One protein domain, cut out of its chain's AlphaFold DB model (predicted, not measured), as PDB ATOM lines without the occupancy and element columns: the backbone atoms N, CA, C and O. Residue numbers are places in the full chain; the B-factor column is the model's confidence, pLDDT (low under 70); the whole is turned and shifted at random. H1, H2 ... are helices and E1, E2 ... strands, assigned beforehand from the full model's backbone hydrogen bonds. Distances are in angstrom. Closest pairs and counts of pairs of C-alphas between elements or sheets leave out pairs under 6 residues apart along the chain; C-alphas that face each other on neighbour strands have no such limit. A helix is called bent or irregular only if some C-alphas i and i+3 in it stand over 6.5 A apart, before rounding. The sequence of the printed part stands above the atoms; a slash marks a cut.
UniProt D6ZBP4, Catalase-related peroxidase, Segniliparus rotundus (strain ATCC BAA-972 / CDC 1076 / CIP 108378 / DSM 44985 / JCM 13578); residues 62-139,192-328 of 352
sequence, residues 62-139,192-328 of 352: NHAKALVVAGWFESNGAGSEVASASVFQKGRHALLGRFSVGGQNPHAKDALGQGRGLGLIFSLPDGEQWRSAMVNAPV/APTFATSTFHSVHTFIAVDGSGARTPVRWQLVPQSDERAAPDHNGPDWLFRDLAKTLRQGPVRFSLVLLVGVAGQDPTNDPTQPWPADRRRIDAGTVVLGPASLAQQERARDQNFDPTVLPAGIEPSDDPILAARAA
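Overview. This is residues 62 to 139 and 192 to 328 of the 352 residues of the protein "Catalase-related peroxidase" of Segniliparus rotundus (strain ATCC BAA-972 / CDC 1076 / CIP 108378 / DSM 44985 / JCM 13578) (UniProt D6ZBP4). One nine-stranded antiparallel sheet curls like part of a barrel and folds back on itself, left open between its edge strands E4 and E9. H2 sits at one end of the curl, H3 packs on E1 from the opposite face, H1 lies by E8, and H4 follows E9. The printed part has 215 residues, in the order E1 H1 E2 E3 E4 E5 E6 H2 E7 E8 H3 E9 H4; across the sheet it is E4 E3 E2 E1 E8 E7 E6 E5 E9. The class is mixed, helices and strands, with under half of the residues in named elements. It is compact, with a radius of gyration of the C-alphas of 16.7 A and spans of 53 by 35 by 34 A.

Along the chain. Find C-alpha 66 at (16.153, 50.832, 30.189), where E1 begins; it runs 26.2 A to residue 75 and bends by 55 degrees at residue 70. Look next at E2, residues 91 to 101, 30.9 A; E3, 116 to 123, 23.2 A; and E4, 129 to 135, 19.5 A. Beyond the cut come E5, 206 to 209; E6, 215 to 224, 28.2 A; E7, 253 to 261, 25.4 A; E8, 282 to 290, 22.5 A; and E9, 315 to 317. The helices are H1, 78 to 81; H2, 239 to 250, 16.6 A; H3, 295 to 302; and H4, 321 to 328, ending at C-alpha 328 (20.579, 66.328, 44.392).

Arrangement. Start at the folded sheet, one sheet bent back into two leaves: E4 E3 E2 face E8 E7 E6 E5 E9, with E1 as the hinge. E2 E3 E4 form a meander, each strand the antiparallel neighbour of the one before. Between E2 and E1 look at N 73 and O 93, 2.8 A; between E1 and E8, at N 74 and O 287, 2.8 A; between E5 and E9, at N 207 and O 316, 2.8 A. H2 is on the sheet at a height of 9.0 A, with C-alphas 67 of E1 and 241 the closest of that pair, 7.0 A. On the opposite face H3 lies over E1; their closest C-alphas, 68 and 298, are 5.5 A apart. H1 is on the sheet but over none of its strands, and H4 is not on it. Every O i to N i+4 pair is within hydrogen-bond range in H2, 2 of 4 are in H3 and in H4, and H1 is too short for one.

Size, cuts and confidence. The C-alphas of Ser 212 and Asn 235 are farthest apart, 54.0 A. Residues 140 to 191 are not printed, and C-alphas 139 and 192 are 16.0 A apart across this cut. The long links are E2 to E3, E6 to H2, E7 to E8 and H3 to E9. Residues 227 to 228 have pLDDT under 70.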
ATOM      1  N   ASN A  62      23.316  58.130  34.066       92.50
ATOM      2  CA  ASN A  62      23.656  56.783  34.485       92.50
ATOM      3  C   ASN A  62      22.376  55.948  34.416       92.50
ATOM      4  O   ASN A  62      21.270  56.501  34.436       92.50
ATOM      5  N   HIS A  63      22.517  54.632  34.318       94.25
ATOM      6  CA  HIS A  63      21.419  53.731  33.997       94.25
ATOM      7  C   HIS A  63      20.711  54.131  32.695       94.25
ATOM      8  O   HIS A  63      19.481  54.214  32.657       94.25
ATOM      9  N   ALA A  64      21.483  54.469  31.657       93.25
ATOM     10  CA  ALA A  64      20.979  55.106  30.440       93.25
ATOM     11  C   ALA A  64      20.037  54.197  29.629       93.25
ATOM     12  O   ALA A  64      18.987  54.658  29.179       93.25
ATOM     13  N   LYS A  65      20.371  52.905  29.516       94.00
ATOM     14  CA  LYS A  65      19.577  51.872  28.831       94.00
ATOM     15  C   LYS A  65      18.518  51.281  29.763       94.00
ATOM     16  O   LYS A  65      18.845  50.906  30.895       94.00
ATOM     17  N   ALA A  66      17.258  51.237  29.324       94.00
ATOM     18  CA  ALA A  66      16.153  50.832  30.189       94.00
ATOM     19  C   ALA A  66      14.853  50.459  29.470       94.00
ATOM     20  O   ALA A  66      14.519  51.023  28.433       94.00
ATOM     21  N   LEU A  67      14.048  49.630  30.139       93.94
ATOM     22  CA  LEU A  67      12.661  49.327  29.786       93.94
ATOM     23  C   LEU A  67      11.731  49.795  30.915       93.94
ATOM     24  O   LEU A  67      11.909  49.408  32.074       93.94
ATOM     25  N   VAL A  68      10.752  50.636  30.585       93.81
ATOM     26  CA  VAL A  68       9.689  51.079  31.496       93.81
ATOM     27  C   VAL A  68       8.476  50.174  31.360       93.81
ATOM     28  O   VAL A  68       8.074  49.798  30.263       93.81
ATOM     29  N   VAL A  69       7.899  49.852  32.508       94.56
ATOM     30  CA  VAL A  69       6.735  48.986  32.677       94.56
ATOM     31  C   VAL A  69       5.755  49.657  33.630       94.56
ATOM     32  O   VAL A  69       6.131  50.556  34.385       94.56
ATOM     33  N   ALA A  70       4.506  49.207  33.652       94.50
ATOM     34  CA  ALA A  70       3.589  49.541  34.737       94.50
ATOM     35  C   ALA A  70       3.041  48.283  35.389       94.50
ATOM     36  O   ALA A  70       3.170  47.170  34.878       94.50
ATOM     37  N   GLY A  71       2.426  48.480  36.541       96.38
ATOM     38  CA  GLY A  71       1.930  47.387  37.336       96.38
ATOM     39  C   GLY A  71       1.213  47.877  38.572       96.38
ATOM     40  O   GLY A  71       0.671  48.984  38.608       96.38
ATOM     41  N   TRP A  72       1.209  47.037  39.591       98.31
ATOM     42  CA  TRP A  72       0.637  47.359  40.884       98.31
ATOM     43  C   TRP A  72       1.328  46.582  42.004       98.31
ATOM     44  O   TRP A  72       1.897  45.515  41.780       98.31
ATOM     45  N   PHE A  73       1.283  47.132  43.208       98.75
ATOM     46  CA  PHE A  73       1.677  46.453  44.429       98.75
ATOM     47  C   PHE A  73       0.423  45.961  45.139       98.75
ATOM     48  O   PHE A  73      -0.486  46.749  45.391       98.75
ATOM     49  N   GLU A  74       0.369  44.663  45.414       98.69
ATOM     50  CA  GLU A  74      -0.659  43.991  46.203       98.69
ATOM     51  C   GLU A  74      -0.154  43.887  47.639       98.69
ATOM     52  O   GLU A  74       0.581  42.961  47.985       98.69
ATOM     53  N   SER A  75      -0.519  44.867  48.461       98.69
ATOM     54  CA  SER A  75      -0.134  44.907  49.866       98.69
ATOM     55  C   SER A  75      -0.958  43.905  50.664       98.69
ATOM     56  O   SER A  75      -2.193  43.909  50.616       98.69
ATOM     57  N   ASN A  76      -0.279  43.055  51.434       98.69
ATOM     58  CA  ASN A  76      -0.931  42.061  52.288       98.69
ATOM     59  C   ASN A  76      -1.234  42.589  53.706       98.69
ATOM     60  O   ASN A  76      -1.836  41.871  54.508       98.69
ATOM     61  N   GLY A  77      -0.857  43.834  54.020       98.44
ATOM     62  CA  GLY A  77      -1.048  44.446  55.336       98.44
ATOM     63  C   GLY A  77       0.129  44.300  56.305       98.44
ATOM     64  O   GLY A  77       0.216  45.065  57.261       98.44
ATOM     65  N   ALA A  78       1.035  43.342  56.094       98.56
ATOM     66  CA  ALA A  78       2.034  42.965  57.097       98.56
ATOM     67  C   ALA A  78       3.116  44.034  57.310       98.56
ATOM     68  O   ALA A  78       3.640  44.170  58.411       98.56
ATOM     69  N   GLY A  79       3.412  44.850  56.291       98.19
ATOM     70  CA  GLY A  79       4.337  45.981  56.437       98.19
ATOM     71  C   GLY A  79       3.870  47.035  57.452       98.19
ATOM     72  O   GLY A  79       4.703  47.757  57.998       98.19
ATOM     73  N   SER A  80       2.565  47.070  57.766       98.06
ATOM     74  CA  SER A  80       1.988  47.995  58.754       98.06
ATOM     75  C   SER A  80       2.482  47.732  60.180       98.06
ATOM     76  O   SER A  80       2.289  48.559  61.064       98.06
ATOM     77  N   GLU A  81       3.120  46.582  60.414       96.75
ATOM     78  CA  GLU A  81       3.706  46.247  61.708       96.75
ATOM     79  C   GLU A  81       4.866  47.176  62.093       96.75
ATOM     80  O   GLU A  81       5.047  47.470  63.268       96.75
ATOM     81  N   VAL A  82       5.654  47.640  61.115       97.88
ATOM     82  CA  VAL A  82       6.854  48.461  61.369       97.88
ATOM     83  C   VAL A  82       6.730  49.895  60.860       97.88
ATOM     84  O   VAL A  82       7.512  50.748  61.267       97.88
ATOM     85  N   ALA A  83       5.771  50.174  59.975       98.12
ATOM     86  CA  ALA A  83       5.571  51.488  59.373       98.12
ATOM     87  C   ALA A  83       4.083  51.836  59.273       98.12
ATOM     88  O   ALA A  83       3.275  51.030  58.833       98.12
ATOM     89  N   SER A  84       3.735  53.083  59.575       98.06
ATOM     90  CA  SER A  84       2.381  53.635  59.406       98.06
ATOM     91  C   SER A  84       2.024  53.981  57.950       98.06
ATOM     92  O   SER A  84       0.921  54.458  57.681       98.06
ATOM     93  N   ALA A  85       2.942  53.740  57.008       97.94
ATOM     94  CA  ALA A  85       2.807  54.149  55.618       97.94
ATOM     95  C   ALA A  85       1.594  53.532  54.918       97.94
ATOM     96  O   ALA A  85       1.385  52.317  54.941       97.94
ATOM     97  N   SER A  86       0.840  54.383  54.215       97.81
ATOM     98  CA  SER A  86      -0.400  54.020  53.514       97.81
ATOM     99  C   SER A  86      -0.213  52.863  52.526       97.81
ATOM    100  O   SER A  86      -1.100  52.026  52.381       97.81
ATOM    101  N   VAL A  87       0.974  52.757  51.913       98.00
ATOM    102  CA  VAL A  87       1.341  51.672  50.991       98.00
ATOM    103  C   VAL A  87       1.258  50.278  51.623       98.00
ATOM    104  O   VAL A  87       1.050  49.299  50.912       98.00
ATOM    105  N   PHE A  88       1.411  50.164  52.946       98.44
ATOM    106  CA  PHE A  88       1.364  48.885  53.653       98.44
ATOM    107  C   PHE A  88      -0.017  48.524  54.194       98.44
ATOM    108  O   PHE A  88      -0.167  47.445  54.768       98.44
ATOM    109  N   GLN A  89      -1.037  49.355  53.981       97.62
ATOM    110  CA  GLN A  89      -2.418  48.958  54.242       97.62
ATOM    111  C   GLN A  89      -2.862  47.913  53.213       97.62
ATOM    112  O   GLN A  89      -2.437  47.955  52.059       97.62
ATOM    113  N   LYS A  90      -3.712  46.956  53.616       98.25
ATOM    114  CA  LYS A  90      -4.228  45.928  52.697       98.25
ATOM    115  C   LYS A  90      -4.917  46.587  51.508       98.25
ATOM    116  O   LYS A  90      -5.873  47.336  51.687       98.25
ATOM    117  N   GLY A  91      -4.471  46.262  50.302       97.62
ATOM    118  CA  GLY A  91      -5.000  46.892  49.104       97.62
ATOM    119  C   GLY A  91      -4.055  46.811  47.919       97.62
ATOM    120  O   GLY A  91      -3.119  46.011  47.886       97.62
ATOM    121  N   ARG A  92      -4.338  47.644  46.918       98.00
ATOM    122  CA  ARG A  92      -3.603  47.675  45.659       98.00
ATOM    123  C   ARG A  92      -3.190  49.099  45.317       98.00
ATOM    124  O   ARG A  92      -4.043  49.976  45.218       98.00
ATOM    125  N   HIS A  93      -1.901  49.298  45.060       97.69
ATOM    126  CA  HIS A  93      -1.331  50.595  44.687       97.69
ATOM    127  C   HIS A  93      -0.755  50.528  43.277       97.69
ATOM    128  O   HIS A  93      -0.034  49.587  42.952       97.69
ATOM    129  N   ALA A  94      -1.067  51.501  42.422       97.00
ATOM    130  CA  ALA A  94      -0.523  51.540  41.067       97.00
ATOM    131  C   ALA A  94       0.992  51.800  41.087       97.00
ATOM    132  O   ALA A  94       1.490  52.560  41.920       97.00
ATOM    133  N   LEU A  95       1.713  51.185  40.146       94.94
ATOM    134  CA  LEU A  95       3.164  51.297  40.020       94.94
ATOM    135  C   LEU A  95       3.576  51.728  38.617       94.94
ATOM    136  O   LEU A  95       3.064  51.208  37.622       94.94
ATOM    137  N   LEU A  96       4.620  52.547  38.552       95.75
ATOM    138  CA  LEU A  96       5.494  52.632  37.387       95.75
ATOM    139  C   LEU A  96       6.840  51.987  37.724       95.75
ATOM    140  O   LEU A  96       7.444  52.322  38.740       95.75
ATOM    141  N   GLY A  97       7.320  51.093  36.865       96.50
ATOM    142  CA  GLY A  97       8.608  50.422  37.008       96.50
ATOM    143  C   GLY A  97       9.587  50.786  35.898       96.50
ATOM    144  O   GLY A  97       9.193  51.081  34.773       96.50
ATOM    145  N   ARG A  98      10.884  50.745  36.197       96.56
ATOM    146  CA  ARG A  98      11.959  50.943  35.223       96.56
ATOM    147  C   ARG A  98      13.099  49.974  35.483       96.56
ATOM    148  O   ARG A  98      13.900  50.189  36.396       96.56
ATOM    149  N   PHE A  99      13.209  48.966  34.629       97.12
ATOM    150  CA  PHE A  99      14.377  48.097  34.564       97.12
ATOM    151  C   PHE A  99      15.499  48.797  33.812       97.12
ATOM    152  O   PHE A  99      15.263  49.475  32.815       97.12
ATOM    153  N   SER A 100      16.728  48.660  34.290       96.38
ATOM    154  CA  SER A 100      17.892  49.304  33.686       96.38
ATOM    155  C   SER A 100      19.168  48.532  33.964       96.38
ATOM    156  O   SER A 100      19.244  47.784  34.935       96.38
ATOM    157  N   VAL A 101      20.190  48.767  33.151       95.19
ATOM    158  CA  VAL A 101      21.560  48.328  33.435       95.19
ATOM    159  C   VAL A 101      22.419  49.529  33.807       95.19
ATOM    160  O   VAL A 101      22.183  50.627  33.310       95.19
ATOM    161  N   GLY A 102      23.394  49.338  34.692       91.56
ATOM    162  CA  GLY A 102      24.339  50.377  35.093       91.56
ATOM    163  C   GLY A 102      25.225  50.819  33.928       91.56
ATOM    164  O   GLY A 102      25.569  50.019  33.056       91.56
ATOM    165  N   GLY A 103      25.607  52.095  33.927       89.62
ATOM    166  CA  GLY A 103      26.415  52.699  32.872       89.62
ATOM    167  C   GLY A 103      25.724  53.868  32.178       89.62
ATOM    168  O   GLY A 103      24.516  54.100  32.297       89.62
ATOM    169  N   GLN A 104      26.539  54.634  31.462       90.94
ATOM    170  CA  GLN A 104      26.178  55.940  30.918       90.94
ATOM    171  C   GLN A 104      25.782  55.892  29.433       90.94
ATOM    172  O   GLN A 104      25.171  56.831  28.933       90.94
ATOM    173  N   ASN A 105      26.088  54.793  28.732       91.06
ATOM    174  CA  ASN A 105      25.783  54.626  27.312       91.06
ATOM    175  C   ASN A 105      24.467  53.838  27.110       91.06
ATOM    176  O   ASN A 105      24.409  52.658  27.470       91.06
ATOM    177  N   PRO A 106      23.414  54.440  26.523       91.88
ATOM    178  CA  PRO A 106      22.132  53.777  26.282       91.88
ATOM    179  C   PRO A 106      22.188  52.689  25.198       91.88
ATOM    180  O   PRO A 106      21.252  51.898  25.102       91.88
ATOM    181  N   HIS A 107      23.266  52.638  24.414       91.44
ATOM    182  CA  HIS A 107      23.528  51.663  23.352       91.44
ATOM    183  C   HIS A 107      24.598  50.635  23.753       91.44
ATOM    184  O   HIS A 107      25.127  49.915  22.905       91.44
ATOM    185  N   ALA A 108      24.965  50.581  25.039       89.88
ATOM    186  CA  ALA A 108      25.885  49.571  25.539       89.88
ATOM    187  C   ALA A 108      25.322  48.158  25.310       89.88
ATOM    188  O   ALA A 108      24.126  47.910  25.499       89.88
ATOM    189  N   LYS A 109      26.212  47.236  24.928       93.12
ATOM    190  CA  LYS A 109      25.897  45.808  24.837       93.12
ATOM    191  C   LYS A 109      25.598  45.261  26.231       93.12
ATOM    192  O   LYS A 109      26.338  45.558  27.168       93.12
ATOM    193  N   ASP A 110      24.555  44.450  26.341       94.38
ATOM    194  CA  ASP A 110      24.203  43.777  27.589       94.38
ATOM    195  C   ASP A 110      25.286  42.769  27.997       94.38
ATOM    196  O   ASP A 110      25.813  42.022  27.166       94.38
ATOM    197  N   ALA A 111      25.591  42.711  29.295       90.12
ATOM    198  CA  ALA A 111      26.506  41.727  29.868       90.12
ATOM    199  C   ALA A 111      25.898  41.058  31.108       90.12
ATOM    200  O   ALA A 111      25.264  41.712  31.934       90.12
ATOM    201  N   LEU A 112      26.134  39.750  31.270       85.44
ATOM    202  CA  LEU A 112      25.513  38.943  32.328       85.44
ATOM    203  C   LEU A 112      25.787  39.504  33.736       85.44
ATOM    204  O   LEU A 112      24.858  39.649  34.527       85.44
ATOM    205  N   GLY A 113      27.043  39.869  34.013       81.69
ATOM    206  CA  GLY A 113      27.486  40.452  35.286       81.69
ATOM    207  C   GLY A 113      27.324  41.972  35.400       81.69
ATOM    208  O   GLY A 113      27.858  42.569  36.332       81.69
ATOM    209  N   GLN A 114      26.643  42.625  34.454       87.31
ATOM    210  CA  GLN A 114      26.381  44.059  34.541       87.31
ATOM    211  C   GLN A 114      25.393  44.338  35.676       87.31
ATOM    212  O   GLN A 114      24.372  43.659  35.803       87.31
ATOM    213  N   GLY A 115      25.677  45.358  36.491       91.69
ATOM    214  CA  GLY A 115      24.757  45.794  37.540       91.69
ATOM    215  C   GLY A 115      23.396  46.167  36.950       91.69
ATOM    216  O   GLY A 115      23.322  46.855  35.932       91.69
ATOM    217  N   ARG A 116      22.318  45.716  37.586       95.44
ATOM    218  CA  ARG A 116      20.930  45.932  37.164       95.44
ATOM    219  C   ARG A 116      20.225  46.797  38.189       95.44
ATOM    220  O   ARG A 116      20.450  46.645  39.385       95.44
ATOM    221  N   GLY A 117      19.361  47.688  37.723       97.50
ATOM    222  CA  GLY A 117      18.522  48.533  38.562       97.50
ATOM    223  C   GLY A 117      17.043  48.321  38.277       97.50
ATOM    224  O   GLY A 117      16.662  48.173  37.115       97.50
ATOM    225  N   LEU A 118      16.229  48.379  39.329       98.44
ATOM    226  CA  LEU A 118      14.774  48.449  39.252       98.44
ATOM    227  C   LEU A 118      14.301  49.670  40.043       98.44
ATOM    228  O   LEU A 118      14.354  49.703  41.272       98.44
ATOM    229  N   GLY A 119      13.875  50.698  39.312       98.00
ATOM    230  CA  GLY A 119      13.200  51.859  39.884       98.00
ATOM    231  C   GLY A 119      11.696  51.625  39.940       98.00
ATOM    232  O   GLY A 119      11.132  51.203  38.935       98.00
ATOM    233  N   LEU A 120      11.049  51.921  41.065       98.25
ATOM    234  CA  LEU A 120       9.598  51.887  41.237       98.25
ATOM    235  C   LEU A 120       9.075  53.241  41.727       98.25
ATOM    236  O   LEU A 120       9.714  53.890  42.554       98.25
ATOM    237  N   ILE A 121       7.901  53.635  41.241       97.94
ATOM    238  CA  ILE A 121       7.099  54.739  41.777       97.94
ATOM    239  C   ILE A 121       5.740  54.162  42.154       97.94
ATOM    240  O   ILE A 121       4.984  53.759  41.270       97.94
ATOM    241  N   PHE A 122       5.442  54.126  43.448       98.25
ATOM    242  CA  PHE A 122       4.137  53.760  43.981       98.25
ATOM    243  C   PHE A 122       3.276  55.017  44.032       98.25
ATOM    244  O   PHE A 122       3.707  56.035  44.573       98.25
ATOM    245  N   SER A 123       2.078  54.949  43.458       97.12
ATOM    246  CA  SER A 123       1.080  56.015  43.560       97.12
ATOM    247  C   SER A 123       0.168  55.723  44.745       97.12
ATOM    248  O   SER A 123      -0.493  54.680  44.770       97.12
ATOM    249  N   LEU A 124       0.169  56.616  45.729       97.06
ATOM    250  CA  LEU A 124      -0.525  56.457  47.003       97.06
ATOM    251  C   LEU A 124      -1.678  57.477  47.115       97.06
ATOM    252  O   LEU A 124      -1.792  58.361  46.257       97.06
ATOM    253  N   PRO A 125      -2.581  57.333  48.106       94.81
ATOM    254  CA  PRO A 125      -3.645  58.306  48.347       94.81
ATOM    255  C   PRO A 125      -3.122  59.744  48.484       94.81
ATOM    256  O   PRO A 125      -1.949  59.974  48.772       94.81
ATOM    257  N   ASP A 126      -3.997  60.715  48.223       93.81
ATOM    258  CA  ASP A 126      -3.718  62.153  48.369       93.81
ATOM    259  C   ASP A 126      -2.530  62.685  47.539       93.81
ATOM    260  O   ASP A 126      -2.005  63.768  47.785       93.81
ATOM    261  N   GLY A 127      -2.126  61.944  46.500       93.12
ATOM    262  CA  GLY A 127      -1.030  62.321  45.603       93.12
ATOM    263  C   GLY A 127       0.364  62.010  46.153       93.12
ATOM    264  O   GLY A 127       1.360  62.358  45.511       93.12
ATOM    265  N   GLU A 128       0.449  61.337  47.301       96.88
ATOM    266  CA  GLU A 128       1.702  60.853  47.864       96.88
ATOM    267  C   GLU A 128       2.362  59.821  46.930       96.88
ATOM    268  O   GLU A 128       1.708  59.081  46.185       96.88
ATOM    269  N   GLN A 129       3.694  59.777  46.952       97.38
ATOM    270  CA  GLN A 129       4.465  58.778  46.225       97.38
ATOM    271  C   GLN A 129       5.510  58.148  47.127       97.38
ATOM    272  O   GLN A 129       6.183  58.834  47.890       97.38
ATOM    273  N   TRP A 130       5.728  56.854  46.924       98.38
ATOM    274  CA  TRP A 130       6.967  56.212  47.333       98.38
ATOM    275  C   TRP A 130       7.811  55.955  46.096       98.38
ATOM    276  O   TRP A 130       7.365  55.300  45.154       98.38
ATOM    277  N   ARG A 131       9.033  56.474  46.074       98.12
ATOM    278  CA  ARG A 131       9.988  56.220  45.002       98.12
ATOM    279  C   ARG A 131      11.122  55.375  45.545       98.12
ATOM    280  O   ARG A 131      11.775  55.723  46.518       98.12
ATOM    281  N   SER A 132      11.360  54.254  44.887       97.44
ATOM    282  CA  SER A 132      12.394  53.301  45.259       97.44
ATOM    283  C   SER A 132      13.316  53.106  44.068       97.44
ATOM    284  O   SER A 132      12.857  52.868  42.954       97.44
ATOM    285  N   ALA A 133      14.623  53.218  44.276       96.81
ATOM    286  CA  ALA A 133      15.618  52.998  43.235       96.81
ATOM    287  C   ALA A 133      16.630  51.964  43.719       96.81
ATOM    288  O   ALA A 133      17.616  52.314  44.375       96.81
ATOM    289  N   MET A 134      16.326  50.708  43.391       98.31
ATOM    290  CA  MET A 134      17.001  49.500  43.858       98.31
ATOM    291  C   MET A 134      17.982  48.974  42.814       98.31
ATOM    292  O   MET A 134      17.833  49.240  41.617       98.31
ATOM    293  N   VAL A 135      18.946  48.174  43.260       97.19
ATOM    294  CA  VAL A 135      19.915  47.482  42.399       97.19
ATOM    295  C   VAL A 135      20.031  46.013  42.771       97.19
ATOM    296  O   VAL A 135      19.679  45.625  43.875       97.19
ATOM    297  N   ASN A 136      20.528  45.176  41.868       95.31
ATOM    298  CA  ASN A 136      20.723  43.748  42.142       95.31
ATOM    299  C   ASN A 136      21.988  43.423  42.956       95.31
ATOM    300  O   ASN A 136      22.254  42.260  43.241       95.31
ATOM    301  N   ALA A 137      22.776  44.435  43.323       94.94
ATOM    302  CA  ALA A 137      23.876  44.286  44.263       94.94
ATOM    303  C   ALA A 137      23.341  44.327  45.710       94.94
ATOM    304  O   ALA A 137      22.524  45.197  46.016       94.94
ATOM    305  N   PRO A 138      23.799  43.442  46.615       94.94
ATOM    306  CA  PRO A 138      23.307  43.395  47.996       94.94
ATOM    307  C   PRO A 138      23.850  44.524  48.889       94.94
ATOM    308  O   PRO A 138      23.278  44.803  49.940       94.94
ATOM    309  N   VAL A 139      24.946  45.165  48.471       96.94
ATOM    310  CA  VAL A 139      25.608  46.303  49.131       96.94
ATOM    311  C   VAL A 139      26.073  47.313  48.075       96.94
ATOM    312  O   VAL A 139      26.127  46.990  46.884       96.94
ATOM    313  N   ALA A 192      22.111  36.540  38.412       91.12
ATOM    314  CA  ALA A 192      20.864  35.978  37.910       91.12
ATOM    315  C   ALA A 192      20.808  36.064  36.369       91.12
ATOM    316  O   ALA A 192      21.253  37.064  35.791       91.12
ATOM    317  N   PRO A 193      20.215  35.082  35.672       90.94
ATOM    318  CA  PRO A 193      20.208  35.062  34.210       90.94
ATOM    319  C   PRO A 193      19.387  36.194  33.579       90.94
ATOM    320  O   PRO A 193      19.725  36.662  32.497       90.94
ATOM    321  N   THR A 194      18.333  36.672  34.252       93.56
ATOM    322  CA  THR A 194      17.374  37.636  33.684       93.56
ATOM    323  C   THR A 194      17.012  38.735  34.679       93.56
ATOM    324  O   THR A 194      17.241  38.597  35.884       93.56
ATOM    325  N   PHE A 195      16.391  39.820  34.209       95.38
ATOM    326  CA  PHE A 195      15.757  40.799  35.099       95.38
ATOM    327  C   PHE A 195      14.663  40.169  35.975       95.38
ATOM    328  O   PHE A 195      14.557  40.520  37.147       95.38
ATOM    329  N   ALA A 196      13.885  39.229  35.428       95.06
ATOM    330  CA  ALA A 196      12.759  38.597  36.117       95.06
ATOM    331  C   ALA A 196      13.185  37.663  37.261       95.06
ATOM    332  O   ALA A 196      12.410  37.453  38.184       95.06
ATOM    333  N   THR A 197      14.414  37.140  37.219       94.44
ATOM    334  CA  THR A 197      14.990  36.266  38.255       94.44
ATOM    335  C   THR A 197      16.028  36.974  39.132       94.44
ATOM    336  O   THR A 197      16.715  36.338  39.925       94.44
ATOM    337  N   SER A 198      16.183  38.294  38.990       95.44
ATOM    338  CA  SER A 198      17.101  39.076  39.825       95.44
ATOM    339  C   SER A 198      16.415  39.521  41.114       95.44
ATOM    340  O   SER A 198      15.362  40.150  41.057       95.44
ATOM    341  N   THR A 199      17.052  39.302  42.265       96.56
ATOM    342  CA  THR A 199      16.691  40.027  43.489       96.56
ATOM    343  C   THR A 199      17.162  41.474  43.375       96.56
ATOM    344  O   THR A 199      18.293  41.722  42.957       96.56
ATOM    345  N   PHE A 200      16.317  42.434  43.755       98.25
ATOM    346  CA  PHE A 200      16.689  43.849  43.834       98.25
ATOM    347  C   PHE A 200      16.675  44.324  45.280       98.25
ATOM    348  O   PHE A 200      15.716  44.100  46.006       98.25
ATOM    349  N   HIS A 201      17.722  45.021  45.687       98.44
ATOM    350  CA  HIS A 201      17.941  45.521  47.031       98.44
ATOM    351  C   HIS A 201      17.807  47.045  47.043       98.44
ATOM    352  O   HIS A 201      18.334  47.741  46.174       98.44
ATOM    353  N   SER A 202      17.136  47.570  48.067       98.00
ATOM    354  CA  SER A 202      17.188  48.995  48.445       98.00
ATOM    355  C   SER A 202      18.613  49.495  48.668       98.00
ATOM    356  O   SER A 202      18.897  50.657  48.376       98.00
ATOM    357  N   VAL A 203      19.487  48.595  49.140       96.00
ATOM    358  CA  VAL A 203      20.878  48.812  49.558       96.00
ATOM    359  C   VAL A 203      20.988  49.724  50.778       96.00
ATOM    360  O   VAL A 203      21.520  49.304  51.802       96.00
ATOM    361  N   HIS A 204      20.444  50.932  50.685       97.62
ATOM    362  CA  HIS A 204      20.404  51.897  51.774       97.62
ATOM    363  C   HIS A 204      19.441  51.462  52.868       97.62
ATOM    364  O   HIS A 204      18.409  50.836  52.610       97.62
ATOM    365  N   THR A 205      19.779  51.856  54.087       98.50
ATOM    366  CA  THR A 205      18.882  51.767  55.229       98.50
ATOM    367  C   THR A 205      17.896  52.941  55.196       98.50
ATOM    368  O   THR A 205      18.230  54.044  54.778       98.50
ATOM    369  N   PHE A 206      16.671  52.700  55.640       98.75
ATOM    370  CA  PHE A 206      15.632  53.704  55.863       98.75
ATOM    371  C   PHE A 206      15.093  53.534  57.281       98.75
ATOM    372  O   PHE A 206      15.354  52.516  57.922       98.75
ATOM    373  N   ILE A 207      14.349  54.510  57.785       98.75
ATOM    374  CA  ILE A 207      13.726  54.434  59.107       98.75
ATOM    375  C   ILE A 207      12.217  54.306  58.925       98.75
ATOM    376  O   ILE A 207      11.557  55.229  58.462       98.75
ATOM    377  N   ALA A 208      11.674  53.148  59.280       98.75
ATOM    378  CA  ALA A 208      10.241  52.928  59.371       98.75
ATOM    379  C   ALA A 208       9.709  53.542  60.675       98.75
ATOM    380  O   ALA A 208      10.338  53.389  61.726       98.75
ATOM    381  N   VAL A 209       8.580  54.248  60.597       98.69
ATOM    382  CA  VAL A 209       7.924  54.896  61.738       98.69
ATOM    383  C   VAL A 209       6.498  54.374  61.863       98.69
ATOM    384  O   VAL A 209       5.665  54.604  60.981       98.69
ATOM    385  N   ASP A 210       6.213  53.657  62.947       96.75
ATOM    386  CA  ASP A 210       4.896  53.065  63.191       96.75
ATOM    387  C   ASP A 210       3.875  54.074  63.761       96.75
ATOM    388  O   ASP A 210       4.179  55.245  63.991       96.75
ATOM    389  N   GLY A 211       2.637  53.620  63.988       94.44
ATOM    390  CA  GLY A 211       1.558  54.465  64.518       94.44
ATOM    391  C   GLY A 211       1.765  54.959  65.959       94.44
ATOM    392  O   GLY A 211       1.060  55.869  66.387       94.44
ATOM    393  N   SER A 212       2.718  54.386  66.701       96.62
ATOM    394  CA  SER A 212       3.130  54.857  68.031       96.62
ATOM    395  C   SER A 212       4.282  55.870  67.975       96.62
ATOM    396  O   SER A 212       4.598  56.500  68.985       96.62
ATOM    397  N   GLY A 213       4.901  56.042  66.802       96.94
ATOM    398  CA  GLY A 213       6.107  56.841  66.605       96.94
ATOM    399  C   GLY A 213       7.408  56.064  66.833       96.94
ATOM    400  O   GLY A 213       8.477  56.680  66.862       96.94
ATOM    401  N   ALA A 214       7.358  54.736  66.996       97.38
ATOM    402  CA  ALA A 214       8.560  53.926  67.147       97.38
ATOM    403  C   ALA A 214       9.344  53.887  65.831       97.38
ATOM    404  O   ALA A 214       8.780  53.720  64.751       97.38
ATOM    405  N   ARG A 215      10.667  54.048  65.936       98.31
ATOM    406  CA  ARG A 215      11.584  54.186  64.800       98.31
ATOM    407  C   ARG A 215      12.401  52.914  64.637       98.31
ATOM    408  O   ARG A 215      13.192  52.577  65.516       98.31
ATOM    409  N   THR A 216      12.259  52.253  63.496       98.50
ATOM    410  CA  THR A 216      12.912  50.969  63.220       98.50
ATOM    411  C   THR A 216      13.731  51.053  61.934       98.50
ATOM    412  O   THR A 216      13.171  51.378  60.886       98.50
ATOM    413  N   PRO A 217      15.044  50.756  61.956       98.75
ATOM    414  CA  PRO A 217      15.821  50.640  60.731       98.75
ATOM    415  C   PRO A 217      15.258  49.528  59.848       98.75
ATOM    416  O   PRO A 217      15.046  48.406  60.306       98.75
ATOM    417  N   VAL A 218      15.058  49.815  58.569       98.75
ATOM    418  CA  VAL A 218      14.610  48.835  57.582       98.75
ATOM    419  C   VAL A 218      15.437  48.926  56.309       98.75
ATOM    420  O   VAL A 218      15.838  50.001  55.866       98.75
ATOM    421  N   ARG A 219      15.653  47.773  55.686       98.69
ATOM    422  CA  ARG A 219      15.994  47.655  54.264       98.69
ATOM    423  C   ARG A 219      14.864  46.889  53.596       98.69
ATOM    424  O   ARG A 219      14.170  46.122  54.251       98.69
ATOM    425  N   TRP A 220      14.682  47.036  52.296       98.69
ATOM    426  CA  TRP A 220      13.769  46.174  51.542       98.69
ATOM    427  C   TRP A 220      14.435  45.509  50.350       98.69
ATOM    428  O   TRP A 220      15.453  45.982  49.823       98.69
ATOM    429  N   GLN A 221      13.839  44.396  49.943       98.56
ATOM    430  CA  GLN A 221      14.221  43.599  48.794       98.56
ATOM    431  C   GLN A 221      12.985  43.271  47.955       98.56
ATOM    432  O   GLN A 221      11.905  43.051  48.495       98.56
ATOM    433  N   LEU A 222      13.164  43.193  46.643       98.69
ATOM    434  CA  LEU A 222      12.242  42.528  45.735       98.69
ATOM    435  C   LEU A 222      12.836  41.176  45.384       98.69
ATOM    436  O   LEU A 222      13.826  41.111  44.658       98.69
ATOM    437  N   VAL A 223      12.248  40.121  45.936       98.00
ATOM    438  CA  VAL A 223      12.665  38.737  45.704       98.00
ATOM    439  C   VAL A 223      11.765  38.153  44.616       98.00
ATOM    440  O   VAL A 223      10.546  38.251  44.755       98.00
ATOM    441  N   PRO A 224      12.307  37.601  43.518       97.25
ATOM    442  CA  PRO A 224      11.479  37.012  42.468       97.25
ATOM    443  C   PRO A 224      10.641  35.857  43.035       97.25
ATOM    444  O   PRO A 224      11.134  35.075  43.837       97.25
ATOM    445  N   GLN A 225       9.375  35.750  42.622       95.00
ATOM    446  CA  GLN A 225       8.496  34.628  43.010       95.00
ATOM    447  C   GLN A 225       8.632  33.411  42.082       95.00
ATOM    448  O   GLN A 225       7.898  32.434  42.207       95.00
ATOM    449  N   SER A 226       9.513  33.491  41.091       81.19
ATOM    450  CA  SER A 226       9.813  32.397  40.176       81.19
ATOM    451  C   SER A 226      11.290  32.081  40.308       81.19
ATOM    452  O   SER A 226      12.130  32.921  39.986       81.19
ATOM    453  N   ASP A 227      11.585  30.883  40.802       65.25
ATOM    454  CA  ASP A 227      12.937  30.541  41.243       65.25
ATOM    455  C   ASP A 227      13.867  30.195  40.078       65.25
ATOM    456  O   ASP A 227      15.081  30.369  40.181       65.25
ATOM    457  N   GLU A 228      13.326  29.773  38.932       65.44
ATOM    458  CA  GLU A 228      14.151  29.260  37.843       65.44
ATOM    459  C   GLU A 228      13.633  29.662  36.467       65.44
ATOM    460  O   GLU A 228      12.484  29.438  36.084       65.44
ATOM    461  N   ARG A 229      14.541  30.247  35.688       72.19
ATOM    462  CA  ARG A 229      14.374  30.473  34.261       72.19
ATOM    463  C   ARG A 229      15.699  30.170  33.587       72.19
ATOM    464  O   ARG A 229      16.746  30.603  34.070       72.19
ATOM    465  N   ALA A 230      15.642  29.445  32.473       76.06
ATOM    466  CA  ALA A 230      16.816  29.212  31.648       76.06
ATOM    467  C   ALA A 230      17.478  30.548  31.281       76.06
ATOM    468  O   ALA A 230      16.792  31.550  31.047       76.06
ATOM    469  N   ALA A 231      18.811  30.554  31.234       80.69
ATOM    470  CA  ALA A 231      19.536  31.702  30.717       80.69
ATOM    471  C   ALA A 231      19.065  31.990  29.283       80.69
ATOM    472  O   ALA A 231      18.974  31.054  28.482       80.69
ATOM    473  N   PRO A 232      18.716  33.247  28.959       84.50
ATOM    474  CA  PRO A 232      18.368  33.597  27.597       84.50
ATOM    475  C   PRO A 232      19.606  33.455  26.712       84.50
ATOM    476  O   PRO A 232      20.741  33.566  27.178       84.50
ATOM    477  N   ASP A 233      19.385  33.247  25.421       85.81
ATOM    478  CA  ASP A 233      20.471  33.337  24.455       85.81
ATOM    479  C   ASP A 233      21.026  34.772  24.439       85.81
ATOM    480  O   ASP A 233      20.265  35.741  24.390       85.81
ATOM    481  N   HIS A 234      22.349  34.923  24.478       90.94
ATOM    482  CA  HIS A 234      23.032  36.219  24.516       90.94
ATOM    483  C   HIS A 234      23.217  36.818  23.106       90.94
ATOM    484  O   HIS A 234      24.226  37.466  22.812       90.94
ATOM    485  N   ASN A 235      22.245  36.597  22.216       87.62
ATOM    486  CA  ASN A 235      22.297  37.041  20.827       87.62
ATOM    487  C   ASN A 235      21.946  38.525  20.678       87.62
ATOM    488  O   ASN A 235      20.821  38.969  20.925       87.62
ATOM    489  N   GLY A 236      22.912  39.286  20.163       90.50
ATOM    490  CA  GLY A 236      22.767  40.710  19.879       90.50
ATOM    491  C   GLY A 236      23.039  41.617  21.089       90.50
ATOM    492  O   GLY A 236      23.289  41.151  22.196       90.50
ATOM    493  N   PRO A 237      23.041  42.945  20.884       92.69
ATOM    494  CA  PRO A 237      23.446  43.911  21.908       92.69
ATOM    495  C   PRO A 237      22.409  44.119  23.026       92.69
ATOM    496  O   PRO A 237      22.761  44.668  24.068       92.69
ATOM    497  N   ASP A 238      21.161  43.687  22.821       94.75
ATOM    498  CA  ASP A 238      20.007  43.980  23.689       94.75
ATOM    499  C   ASP A 238      19.328  42.718  24.246       94.75
ATOM    500  O   ASP A 238      18.143  42.741  24.585       94.75
ATOM    501  N   TRP A 239      20.048  41.594  24.285       94.25
ATOM    502  CA  TRP A 239      19.494  40.282  24.629       94.25
ATOM    503  C   TRP A 239      18.768  40.260  25.985       94.25
ATOM    504  O   TRP A 239      17.721  39.624  26.106       94.25
ATOM    505  N   LEU A 240      19.258  40.996  26.989       94.88
ATOM    506  CA  LEU A 240      18.690  40.995  28.340       94.88
ATOM    507  C   LEU A 240      17.354  41.747  28.373       94.88
ATOM    508  O   LEU A 240      16.412  41.342  29.058       94.88
ATOM    509  N   PHE A 241      17.253  42.839  27.613       94.69
ATOM    510  CA  PHE A 241      16.014  43.606  27.491       94.69
ATOM    511  C   PHE A 241      15.000  42.935  26.563       94.69
ATOM    512  O   PHE A 241      13.806  42.978  26.858       94.69
ATOM    513  N   ARG A 242      15.452  42.272  25.491       93.88
ATOM    514  CA  ARG A 242      14.594  41.451  24.618       93.88
ATOM    515  C   ARG A 242      13.961  40.293  25.385       93.88
ATOM    516  O   ARG A 242      12.760  40.064  25.250       93.88
ATOM    517  N   ASP A 243      14.731  39.603  26.229       94.12
ATOM    518  CA  ASP A 243      14.190  38.559  27.107       94.12
ATOM    519  C   ASP A 243      13.140  39.121  28.075       94.12
ATOM    520  O   ASP A 243      12.043  38.568  28.187       94.12
ATOM    521  N   LEU A 244      13.419  40.256  28.724       94.38
ATOM    522  CA  LEU A 244      12.454  40.906  29.611       94.38
ATOM    523  C   LEU A 244      11.167  41.297  28.866       94.38
ATOM    524  O   LEU A 244      10.071  41.008  29.343       94.38
ATOM    525  N   ALA A 245      11.279  41.904  27.687       93.12
ATOM    526  CA  ALA A 245      10.128  42.322  26.897       93.12
ATOM    527  C   ALA A 245       9.293  41.112  26.425       93.12
ATOM    528  O   ALA A 245       8.071  41.085  26.587       93.12
ATOM    529  N   LYS A 246       9.950  40.036  25.960       92.12
ATOM    530  CA  LYS A 246       9.308  38.741  25.668       92.12
ATOM    531  C   LYS A 246       8.596  38.165  26.896       92.12
ATOM    532  O   LYS A 246       7.460  37.720  26.773       92.12
ATOM    533  N   THR A 247       9.230  38.211  28.067       92.31
ATOM    534  CA  THR A 247       8.648  37.738  29.334       92.31
ATOM    535  C   THR A 247       7.348  38.452  29.649       92.31
ATOM    536  O   THR A 247       6.330  37.811  29.880       92.31
ATOM    537  N   LEU A 248       7.379  39.782  29.624       92.81
ATOM    538  CA  LEU A 248       6.243  40.600  30.030       92.81
ATOM    539  C   LEU A 248       5.066  40.508  29.046       92.81
ATOM    540  O   LEU A 248       3.925  40.738  29.439       92.81
ATOM    541  N   ARG A 249       5.324  40.138  27.782       91.31
ATOM    542  CA  ARG A 249       4.278  39.793  26.802       91.31
ATOM    543  C   ARG A 249       3.589  38.460  27.108       91.31
ATOM    544  O   ARG A 249       2.416  38.308  26.789       91.31
ATOM    545  N   GLN A 250       4.300  37.507  27.709       91.94
ATOM    546  CA  GLN A 250       3.751  36.195  28.076       91.94
ATOM    547  C   GLN A 250       2.969  36.235  29.393       91.94
ATOM    548  O   GLN A 250       2.082  35.413  29.611       91.94
ATOM    549  N   GLY A 251       3.279  37.188  30.268       92.19
ATOM    550  CA  GLY A 251       2.574  37.385  31.524       92.19
ATOM    551  C   GLY A 251       3.317  38.344  32.451       92.19
ATOM    552  O   GLY A 251       4.451  38.734  32.173       92.19
ATOM    553  N   PRO A 252       2.690  38.747  33.564       94.75
ATOM    554  CA  PRO A 252       3.325  39.653  34.502       94.75
ATOM    555  C   PRO A 252       4.496  38.986  35.235       94.75
ATOM    556  O   PRO A 252       4.414  37.827  35.643       94.75
ATOM    557  N   VAL A 253       5.551  39.761  35.477       96.25
ATOM    558  CA  VAL A 253       6.649  39.386  36.378       96.25
ATOM    559  C   VAL A 253       6.259  39.760  37.806       96.25
ATOM    560  O   VAL A 253       5.699  40.834  38.040       96.25
ATOM    561  N   ARG A 254       6.555  38.874  38.762       97.88
ATOM    562  CA  ARG A 254       6.177  39.030  40.169       97.88
ATOM    563  C   ARG A 254       7.378  38.984  41.101       97.88
ATOM    564  O   ARG A 254       8.235  38.110  40.974       97.88
ATOM    565  N   PHE A 255       7.383  39.889  42.072       98.69
ATOM    566  CA  PHE A 255       8.363  39.932  43.151       98.69
ATOM    567  C   PHE A 255       7.660  40.067  44.502       98.69
ATOM    568  O   PHE A 255       6.765  40.899  44.635       98.69
ATOM    569  N   SER A 256       8.098  39.328  45.517       98.75
ATOM    570  CA  SER A 256       7.735  39.612  46.908       98.75
ATOM    571  C   SER A 256       8.522  40.825  47.404       98.75
ATOM    572  O   SER A 256       9.753  40.847  47.313       98.75
ATOM    573  N   LEU A 257       7.822  41.829  47.939       98.88
ATOM    574  CA  LEU A 257       8.433  42.940  48.663       98.88
ATOM    575  C   LEU A 257       8.700  42.497  50.100       98.88
ATOM    576  O   LEU A 257       7.790  42.415  50.920       98.88
ATOM    577  N   VAL A 258       9.965  42.229  50.405       98.81
ATOM    578  CA  VAL A 258      10.402  41.765  51.720       98.81
ATOM    579  C   VAL A 258      11.094  42.901  52.457       98.81
ATOM    580  O   VAL A 258      12.120  43.403  51.994       98.81
ATOM    581  N   LEU A 259      10.569  43.279  53.621       98.81
ATOM    582  CA  LEU A 259      11.238  44.183  54.552       98.81
ATOM    583  C   LEU A 259      12.183  43.372  55.440       98.81
ATOM    584  O   LEU A 259      11.790  42.365  56.028       98.81
ATOM    585  N   LEU A 260      13.427  43.813  55.538       98.75
ATOM    586  CA  LEU A 260      14.400  43.356  56.518       98.75
ATOM    587  C   LEU A 260      14.362  44.330  57.690       98.75
ATOM    588  O   LEU A 260      14.560  45.530  57.495       98.75
ATOM    589  N   VAL A 261      14.109  43.812  58.886       98.69
ATOM    590  CA  VAL A 261      13.994  44.603  60.112       98.69
ATOM    591  C   VAL A 261      15.344  44.619  60.814       98.69
ATOM    592  O   VAL A 261      15.850  43.572  61.229       98.69
ATOM    593  N   GLY A 262      15.933  45.806  60.908       98.19
ATOM    594  CA  GLY A 262      17.206  46.032  61.572       98.19
ATOM    595  C   GLY A 262      17.052  46.231  63.076       98.19
ATOM    596  O   GLY A 262      15.975  46.534  63.590       98.19
ATOM    597  N   VAL A 263      18.163  46.086  63.786       97.94
ATOM    598  CA  VAL A 263      18.288  46.318  65.223       97.94
ATOM    599  C   VAL A 263      18.983  47.658  65.438       97.94
ATOM    600  O   VAL A 263      20.164  47.826  65.123       97.94
ATOM    601  N   ALA A 264      18.239  48.623  65.979       95.19
ATOM    602  CA  ALA A 264      18.744  49.963  66.257       95.19
ATOM    603  C   ALA A 264      20.003  49.921  67.144       95.19
ATOM    604  O   ALA A 264      20.071  49.170  68.116       95.19
ATOM    605  N   GLY A 265      21.010  50.719  66.785       94.50
ATOM    606  CA  GLY A 265      22.300  50.767  67.478       94.50
ATOM    607  C   GLY A 265      23.246  49.594  67.188       94.50
ATOM    608  O   GLY A 265      24.384  49.635  67.644       94.50
ATOM    609  N   GLN A 266      22.814  48.574  66.435       96.44
ATOM    610  CA  GLN A 266      23.666  47.456  66.010       96.44
ATOM    611  C   GLN A 266      23.876  47.436  64.498       96.44
ATOM    612  O   GLN A 266      25.002  47.280  64.033       96.44
ATOM    613  N   ASP A 267      22.797  47.574  63.729       97.75
ATOM    614  CA  ASP A 267      22.884  47.564  62.275       97.75
ATOM    615  C   ASP A 267      23.296  48.931  61.720       97.75
ATOM    616  O   ASP A 267      22.739  49.951  62.135       97.75
ATOM    617  N   PRO A 268      24.211  48.975  60.733       96.56
ATOM    618  CA  PRO A 268      24.636  50.221  60.118       96.56
ATOM    619  C   PRO A 268      23.475  50.881  59.366       96.56
ATOM    620  O   PRO A 268      22.874  50.312  58.441       96.56
ATOM    621  N   THR A 269      23.187  52.118  59.761       97.88
ATOM    622  CA  THR A 269      22.224  53.014  59.113       97.88
ATOM    623  C   THR A 269      22.898  53.978  58.140       97.88
ATOM    624  O   THR A 269      22.235  54.439  57.213       97.88
ATOM    625  N   ASN A 270      24.202  54.215  58.303       96.75
ATOM    626  CA  ASN A 270      24.973  55.240  57.604       96.75
ATOM    627  C   ASN A 270      26.012  54.709  56.601       96.75
ATOM    628  O   ASN A 270      26.664  55.504  55.933       96.75
ATOM    629  N   ASP A 271      26.208  53.392  56.508       97.56
ATOM    630  CA  ASP A 271      27.216  52.797  55.628       97.56
ATOM    631  C   ASP A 271      26.603  51.688  54.756       97.56
ATOM    632  O   ASP A 271      26.381  50.562  55.222       97.56
ATOM    633  N   PRO A 272      26.334  51.972  53.470       96.69
ATOM    634  CA  PRO A 272      25.728  51.005  52.566       96.69
ATOM    635  C   PRO A 272      26.724  49.964  52.028       96.69
ATOM    636  O   PRO A 272      26.306  49.056  51.306       96.69
ATOM    637  N   THR A 273      28.021  50.054  52.357       98.00
ATOM    638  CA  THR A 273      29.005  48.999  52.038       98.00
ATOM    639  C   THR A 273      28.868  47.789  52.955       98.00
ATOM    640  O   THR A 273      29.288  46.685  52.596       98.00
ATOM    641  N   GLN A 274      28.260  47.982  54.128       97.69
ATOM    642  CA  GLN A 274      28.142  46.958  55.151       97.69
ATOM    643  C   GLN A 274      26.828  46.169  54.989       97.69
ATOM    644  O   GLN A 274      25.729  46.752  54.990       97.69
ATOM    645  N   PRO A 275      26.902  44.832  54.839       95.69
ATOM    646  CA  PRO A 275      25.717  43.990  54.868       95.69
ATOM    647  C   PRO A 275      25.163  43.914  56.294       95.69
ATOM    648  O   PRO A 275      25.892  44.073  57.272       95.69
ATOM    649  N   TRP A 276      23.872  43.625  56.411       96.94
ATOM    650  CA  TRP A 276      23.293  43.197  57.683       96.94
ATOM    651  C   TRP A 276      23.432  41.677  57.842       96.94
ATOM    652  O   TRP A 276      23.575  40.978  56.831       96.94
ATOM    653  N   PRO A 277      23.367  41.148  59.077       96.25
ATOM    654  CA  PRO A 277      23.276  39.711  59.312       96.25
ATOM    655  C   PRO A 277      22.161  39.051  58.482       96.25
ATOM    656  O   PRO A 277      21.077  39.607  58.299       96.25
ATOM    657  N   ALA A 278      22.425  37.856  57.946       93.44
ATOM    658  CA  ALA A 278      21.490  37.168  57.049       93.44
ATOM    659  C   ALA A 278      20.214  36.671  57.758       93.44
ATOM    660  O   ALA A 278      19.208  36.404  57.101       93.44
ATOM    661  N   ASP A 279      20.259  36.562  59.085       95.56
ATOM    662  CA  ASP A 279      19.181  36.127  59.973       95.56
ATOM    663  C   ASP A 279      18.280  37.279  60.448       95.56
ATOM    664  O   ASP A 279      17.375  37.059  61.257       95.56
ATOM    665  N   ARG A 280      18.482  38.509  59.943       97.38
ATOM    666  CA  ARG A 280      17.577  39.624  60.244       97.38
ATOM    667  C   ARG A 280      16.143  39.252  59.911       97.38
ATOM    668  O   ARG A 280      15.847  38.684  58.858       97.38
ATOM    669  N   ARG A 281      15.250  39.609  60.832       98.25
ATOM    670  CA  ARG A 281      13.822  39.338  60.725       98.25
ATOM    671  C   ARG A 281      13.288  39.877  59.398       98.25
ATOM    672  O   ARG A 281      13.595  41.000  59.001       98.25
ATOM    673  N   ARG A 282      12.466  39.065  58.735       98.62
ATOM    674  CA  ARG A 282      11.900  39.344  57.414       98.62
ATOM    675  C   ARG A 282      10.388  39.485  57.525       98.62
ATOM    676  O   ARG A 282       9.751  38.667  58.183       98.62
ATOM    677  N   ILE A 283       9.827  40.488  56.864       98.81
ATOM    678  CA  ILE A 283       8.383  40.689  56.728       98.81
ATOM    679  C   ILE A 283       8.065  40.675  55.236       98.81
ATOM    680  O   ILE A 283       8.533  41.544  54.504       98.81
ATOM    681  N   ASP A 284       7.289  39.695  54.775       98.69
ATOM    682  CA  ASP A 284       6.691  39.749  53.438       98.69
ATOM    683  C   ASP A 284       5.541  40.760  53.473       98.69
ATOM    684  O   ASP A 284       4.516  40.504  54.101       98.69
ATOM    685  N   ALA A 285       5.728  41.918  52.843       98.75
ATOM    686  CA  ALA A 285       4.754  43.005  52.820       98.75
ATOM    687  C   ALA A 285       3.738  42.884  51.669       98.75
ATOM    688  O   ALA A 285       2.783  43.663  51.612       98.75
ATOM    689  N   GLY A 286       3.921  41.932  50.749       98.75
ATOM    690  CA  GLY A 286       3.051  41.738  49.596       98.75
ATOM    691  C   GLY A 286       3.803  41.556  48.278       98.75
ATOM    692  O   GLY A 286       5.022  41.394  48.237       98.75
ATOM    693  N   THR A 287       3.065  41.619  47.170       98.88
ATOM    694  CA  THR A 287       3.590  41.286  45.836       98.88
ATOM    695  C   THR A 287       3.608  42.496  44.909       98.88
ATOM    696  O   THR A 287       2.587  43.131  44.664       98.88
ATOM    697  N   VAL A 288       4.766  42.795  44.328       98.81
ATOM    698  CA  VAL A 288       4.905  43.696  43.181       98.81
ATOM    699  C   VAL A 288       4.637  42.906  41.903       98.81
ATOM    700  O   VAL A 288       5.346  41.947  41.601       98.81
ATOM    701  N   VAL A 289       3.633  43.329  41.137       98.44
ATOM    702  CA  VAL A 289       3.223  42.721  39.865       98.44
ATOM    703  C   VAL A 289       3.487  43.716  38.738       98.44
ATOM    704  O   VAL A 289       2.899  44.795  38.727       98.44
ATOM    705  N   LEU A 290       4.358  43.372  37.788       97.44
ATOM    706  CA  LEU A 290       4.752  44.231  36.664       97.44
ATOM    707  C   LEU A 290       4.324  43.603  35.336       97.44
ATOM    708  O   LEU A 290       4.669  42.459  35.048       97.44
ATOM    709  N   GLY A 291       3.557  44.347  34.543       91.75
ATOM    710  CA  GLY A 291       2.992  43.909  33.269       91.75
ATOM    711  C   GLY A 291       3.787  44.371  32.038       91.75
ATOM    712  O   GLY A 291       4.884  44.920  32.178       91.75
ATOM    713  N   PRO A 292       3.234  44.166  30.826       84.12
ATOM    714  CA  PRO A 292       3.889  44.530  29.574       84.12
ATOM    715  C   PRO A 292       4.272  46.007  29.526       84.12
ATOM    716  O   PRO A 292       3.523  46.887  29.961       84.12
ATOM    717  N   ALA A 293       5.449  46.260  28.957       81.94
ATOM    718  CA  ALA A 293       5.849  47.597  28.564       81.94
ATOM    719  C   ALA A 293       4.909  48.111  27.467       81.94
ATOM    720  O   ALA A 293       4.471  47.359  26.598       81.94
ATOM    721  N   SER A 294       4.610  49.407  27.492       81.38
ATOM    722  CA  SER A 294       3.865  50.071  26.422       81.38
ATOM    723  C   SER A 294       4.613  51.296  25.919       81.38
ATOM    724  O   SER A 294       5.339  51.955  26.669       81.38
ATOM    725  N   LEU A 295       4.382  51.640  24.650       80.19
ATOM    726  CA  LEU A 295       4.963  52.828  24.024       80.19
ATOM    727  C   LEU A 295       4.663  54.094  24.845       80.19
ATOM    728  O   LEU A 295       5.575  54.833  25.197       80.19
ATOM    729  N   ALA A 296       3.409  54.268  25.267       79.75
ATOM    730  CA  ALA A 296       2.974  55.429  26.042       79.75
ATOM    731  C   ALA A 296       3.652  55.551  27.426       79.75
ATOM    732  O   ALA A 296       3.730  56.645  27.990       79.75
ATOM    733  N   GLN A 297       4.112  54.447  28.023       81.44
ATOM    734  CA  GLN A 297       4.913  54.490  29.255       81.44
ATOM    735  C   GLN A 297       6.365  54.854  28.947       81.44
ATOM    736  O   GLN A 297       6.961  55.671  29.650       81.44
ATOM    737  N   GLN A 298       6.913  54.276  27.879       80.69
ATOM    738  CA  GLN A 298       8.278  54.532  27.437       80.69
ATOM    739  C   GLN A 298       8.489  55.990  27.012       80.69
ATOM    740  O   GLN A 298       9.503  56.585  27.364       80.69
ATOM    741  N   GLU A 299       7.513  56.610  26.350       81.06
ATOM    742  CA  GLU A 299       7.553  58.033  25.981       81.06
ATOM    743  C   GLU A 299       7.633  58.949  27.209       81.06
ATOM    744  O   GLU A 299       8.317  59.971  27.196       81.06
ATOM    745  N   ARG A 300       7.006  58.548  28.321       78.62
ATOM    746  CA  ARG A 300       7.045  59.293  29.588       78.62
ATOM    747  C   ARG A 300       8.295  58.993  30.417       78.62
ATOM    748  O   ARG A 300       8.534  59.666  31.414       78.62
ATOM    749  N   ALA A 301       9.121  58.019  30.026       75.75
ATOM    750  CA  ALA A 301      10.266  57.550  30.807       75.75
ATOM    751  C   ALA A 301      11.293  58.646  31.119       75.75
ATOM    752  O   ALA A 301      11.947  58.591  32.170       75.75
ATOM    753  N   ARG A 302      11.477  59.614  30.211       80.44
ATOM    754  CA  ARG A 302      12.381  60.763  30.399       80.44
ATOM    755  C   ARG A 302      11.943  61.616  31.587       80.44
ATOM    756  O   ARG A 302      12.777  61.986  32.419       80.44
ATOM    757  N   ASP A 303      10.637  61.849  31.669       82.44
ATOM    758  CA  ASP A 303      10.015  62.835  32.551       82.44
ATOM    759  C   ASP A 303       9.827  62.323  33.982       82.44
ATOM    760  O   ASP A 303       9.460  63.081  34.875       82.44
ATOM    761  N   GLN A 304      10.161  61.054  34.223       88.69
ATOM    762  CA  GLN A 304      10.089  60.439  35.540       88.69
ATOM    763  C   GLN A 304      11.406  60.569  36.306       88.69
ATOM    764  O   GLN A 304      12.510  60.353  35.778       88.69
ATOM    765  N   ASN A 305      11.287  60.864  37.595       90.44
ATOM    766  CA  ASN A 305      12.384  60.854  38.550       90.44
ATOM    767  C   ASN A 305      12.117  59.762  39.597       90.44
ATOM    768  O   ASN A 305      11.020  59.700  40.130       90.44
ATOM    769  N   PHE A 306      13.114  58.920  39.877       94.25
ATOM    770  CA  PHE A 306      13.040  57.799  40.830       94.25
ATOM    771  C   PHE A 306      13.870  58.098  42.087       94.25
ATOM    772  O   PHE A 306      14.546  57.221  42.613       94.25
ATOM    773  N   ASP A 307      13.906  59.368  42.485       95.81
ATOM    774  CA  ASP A 307      14.645  59.843  43.652       95.81
ATOM    775  C   ASP A 307      14.240  59.052  44.911       95.81
ATOM    776  O   ASP A 307      13.077  59.148  45.307       95.81
ATOM    777  N   PRO A 308      15.151  58.271  45.523       95.94
ATOM    778  CA  PRO A 308      14.834  57.383  46.644       95.94
ATOM    779  C   PRO A 308      14.457  58.119  47.936       95.94
ATOM    780  O   PRO A 308      14.051  57.465  48.891       95.94
ATOM    781  N   THR A 309      14.623  59.445  48.007       96.25
ATOM    782  CA  THR A 309      14.250  60.228  49.195       96.25
ATOM    783  C   THR A 309      12.814  60.746  49.133       96.25
ATOM    784  O   THR A 309      12.354  61.373  50.084       96.25
ATOM    785  N   VAL A 310      12.088  60.500  48.035       97.75
ATOM    786  CA  VAL A 310      10.635  60.711  47.982       97.75
ATOM    787  C   VAL A 310       9.970  59.494  48.618       97.75
ATOM    788  O   VAL A 310       9.792  58.450  47.984       97.75
ATOM    789  N   LEU A 311       9.667  59.637  49.901       98.06
ATOM    790  CA  LEU A 311       9.157  58.586  50.769       98.06
ATOM    791  C   LEU A 311       7.746  58.948  51.248       98.06
ATOM    792  O   LEU A 311       7.450  60.135  51.399       98.06
ATOM    793  N   PRO A 312       6.888  57.946  51.491       97.62
ATOM    794  CA  PRO A 312       5.595  58.182  52.099       97.62
ATOM    795  C   PRO A 312       5.747  58.489  53.592       97.62
ATOM    796  O   PRO A 312       6.722  58.077  54.226       97.62
ATOM    797  N   ALA A 313       4.749  59.147  54.174       97.56
ATOM    798  CA  ALA A 313       4.595  59.270  55.614       97.56
ATOM    799  C   ALA A 313       4.732  57.889  56.272       97.56
ATOM    800  O   ALA A 313       4.214  56.895  55.770       97.56
ATOM    801  N   GLY A 314       5.473  57.814  57.379       98.00
ATOM    802  CA  GLY A 314       5.814  56.545  58.027       98.00
ATOM    803  C   GLY A 314       7.105  55.888  57.519       98.00
ATOM    804  O   GLY A 314       7.482  54.841  58.043       98.00
ATOM    805  N   ILE A 315       7.805  56.480  56.541       98.62
ATOM    806  CA  ILE A 315       9.166  56.088  56.140       98.62
ATOM    807  C   ILE A 315      10.042  57.338  55.990       98.62
ATOM    808  O   ILE A 315       9.697  58.283  55.289       98.62
ATOM    809  N   GLU A 316      11.216  57.321  56.609       98.50
ATOM    810  CA  GLU A 316      12.187  58.414  56.594       98.50
ATOM    811  C   GLU A 316      13.543  57.948  56.036       98.50
ATOM    812  O   GLU A 316      13.875  56.757  56.114       98.50
ATOM    813  N   PRO A 317      14.366  58.857  55.479       97.88
ATOM    814  CA  PRO A 317      15.747  58.523  55.143       97.88
ATOM    815  C   PRO A 317      16.560  58.236  56.417       97.88
ATOM    816  O   PRO A 317      16.306  58.818  57.472       97.88
ATOM    817  N   SER A 318      17.555  57.352  56.322       98.00
ATOM    818  CA  SER A 318      18.574  57.214  57.367       98.00
ATOM    819  C   SER A 318      19.645  58.311  57.262       98.00
ATOM    820  O   SER A 318      19.582  59.199  56.412       98.00
ATOM    821  N   ASP A 319      20.667  58.218  58.109       97.06
ATOM    822  CA  ASP A 319      21.887  59.027  58.083       97.06
ATOM    823  C   ASP A 319      22.939  58.542  57.056       97.06
ATOM    824  O   ASP A 319      24.112  58.901  57.148       97.06
ATOM    825  N   ASP A 320      22.534  57.751  56.056       97.12
ATOM    826  CA  ASP A 320      23.389  57.336  54.937       97.12
ATOM    827  C   ASP A 320      23.758  58.544  54.043       97.12
ATOM    828  O   ASP A 320      22.883  59.148  53.402       97.12
ATOM    829  N   PRO A 321      25.055  58.904  53.935       95.12
ATOM    830  CA  PRO A 321      25.489  60.065  53.168       95.12
ATOM    831  C   PRO A 321      25.332  59.868  51.654       95.12
ATOM    832  O   PRO A 321      25.151  60.850  50.926       95.12
ATOM    833  N   ILE A 322      25.358  58.626  51.152       94.94
ATOM    834  CA  ILE A 322      25.013  58.334  49.758       94.94
ATOM    835  C   ILE A 322      23.531  58.623  49.544       94.94
ATOM    836  O   ILE A 322      23.191  59.315  48.582       94.94
ATOM    837  N   LEU A 323      22.653  58.123  50.421       92.25
ATOM    838  CA  LEU A 323      21.207  58.329  50.298       92.25
ATOM    839  C   LEU A 323      20.868  59.825  50.249       92.25
ATOM    840  O   LEU A 323      20.153  60.255  49.344       92.25
ATOM    841  N   ALA A 324      21.458  60.621  51.143       90.44
ATOM    842  CA  ALA A 324      21.288  62.072  51.162       90.44
ATOM    843  C   ALA A 324      21.778  62.751  49.865       90.44
ATOM    844  O   ALA A 324      21.106  63.628  49.319       90.44
ATOM    845  N   ALA A 325      22.930  62.335  49.325       92.38
ATOM    846  CA  ALA A 325      23.479  62.911  48.095       92.38
ATOM    847  C   ALA A 325      22.666  62.556  46.837       92.38
ATOM    848  O   ALA A 325      22.667  63.317  45.860       92.38
ATOM    849  N   ARG A 326      21.961  61.413  46.837       92.62
ATOM    850  CA  ARG A 326      21.198  60.937  45.671       92.62
ATOM    851  C   ARG A 326      20.131  61.932  45.235       92.62
ATOM    852  O   ARG A 326      20.042  62.164  44.033       92.62
ATOM    853  N   ALA A 327      19.408  62.575  46.150       90.06
ATOM    854  CA  ALA A 327      18.353  63.526  45.789       90.06
ATOM    855  C   ALA A 327      18.862  64.626  44.838       90.06
ATOM    856  O   ALA A 327      18.342  64.822  43.734       90.06
ATOM    857  N   ALA A 328      19.975  65.272  45.200       92.19
ATOM    858  CA  ALA A 328      20.579  66.328  44.392       92.19
ATOM    859  C   ALA A 328      21.120  65.809  43.045       92.19
ATOM    860  O   ALA A 328      20.939  66.455  42.011       92.19
TER     861      ALA A 328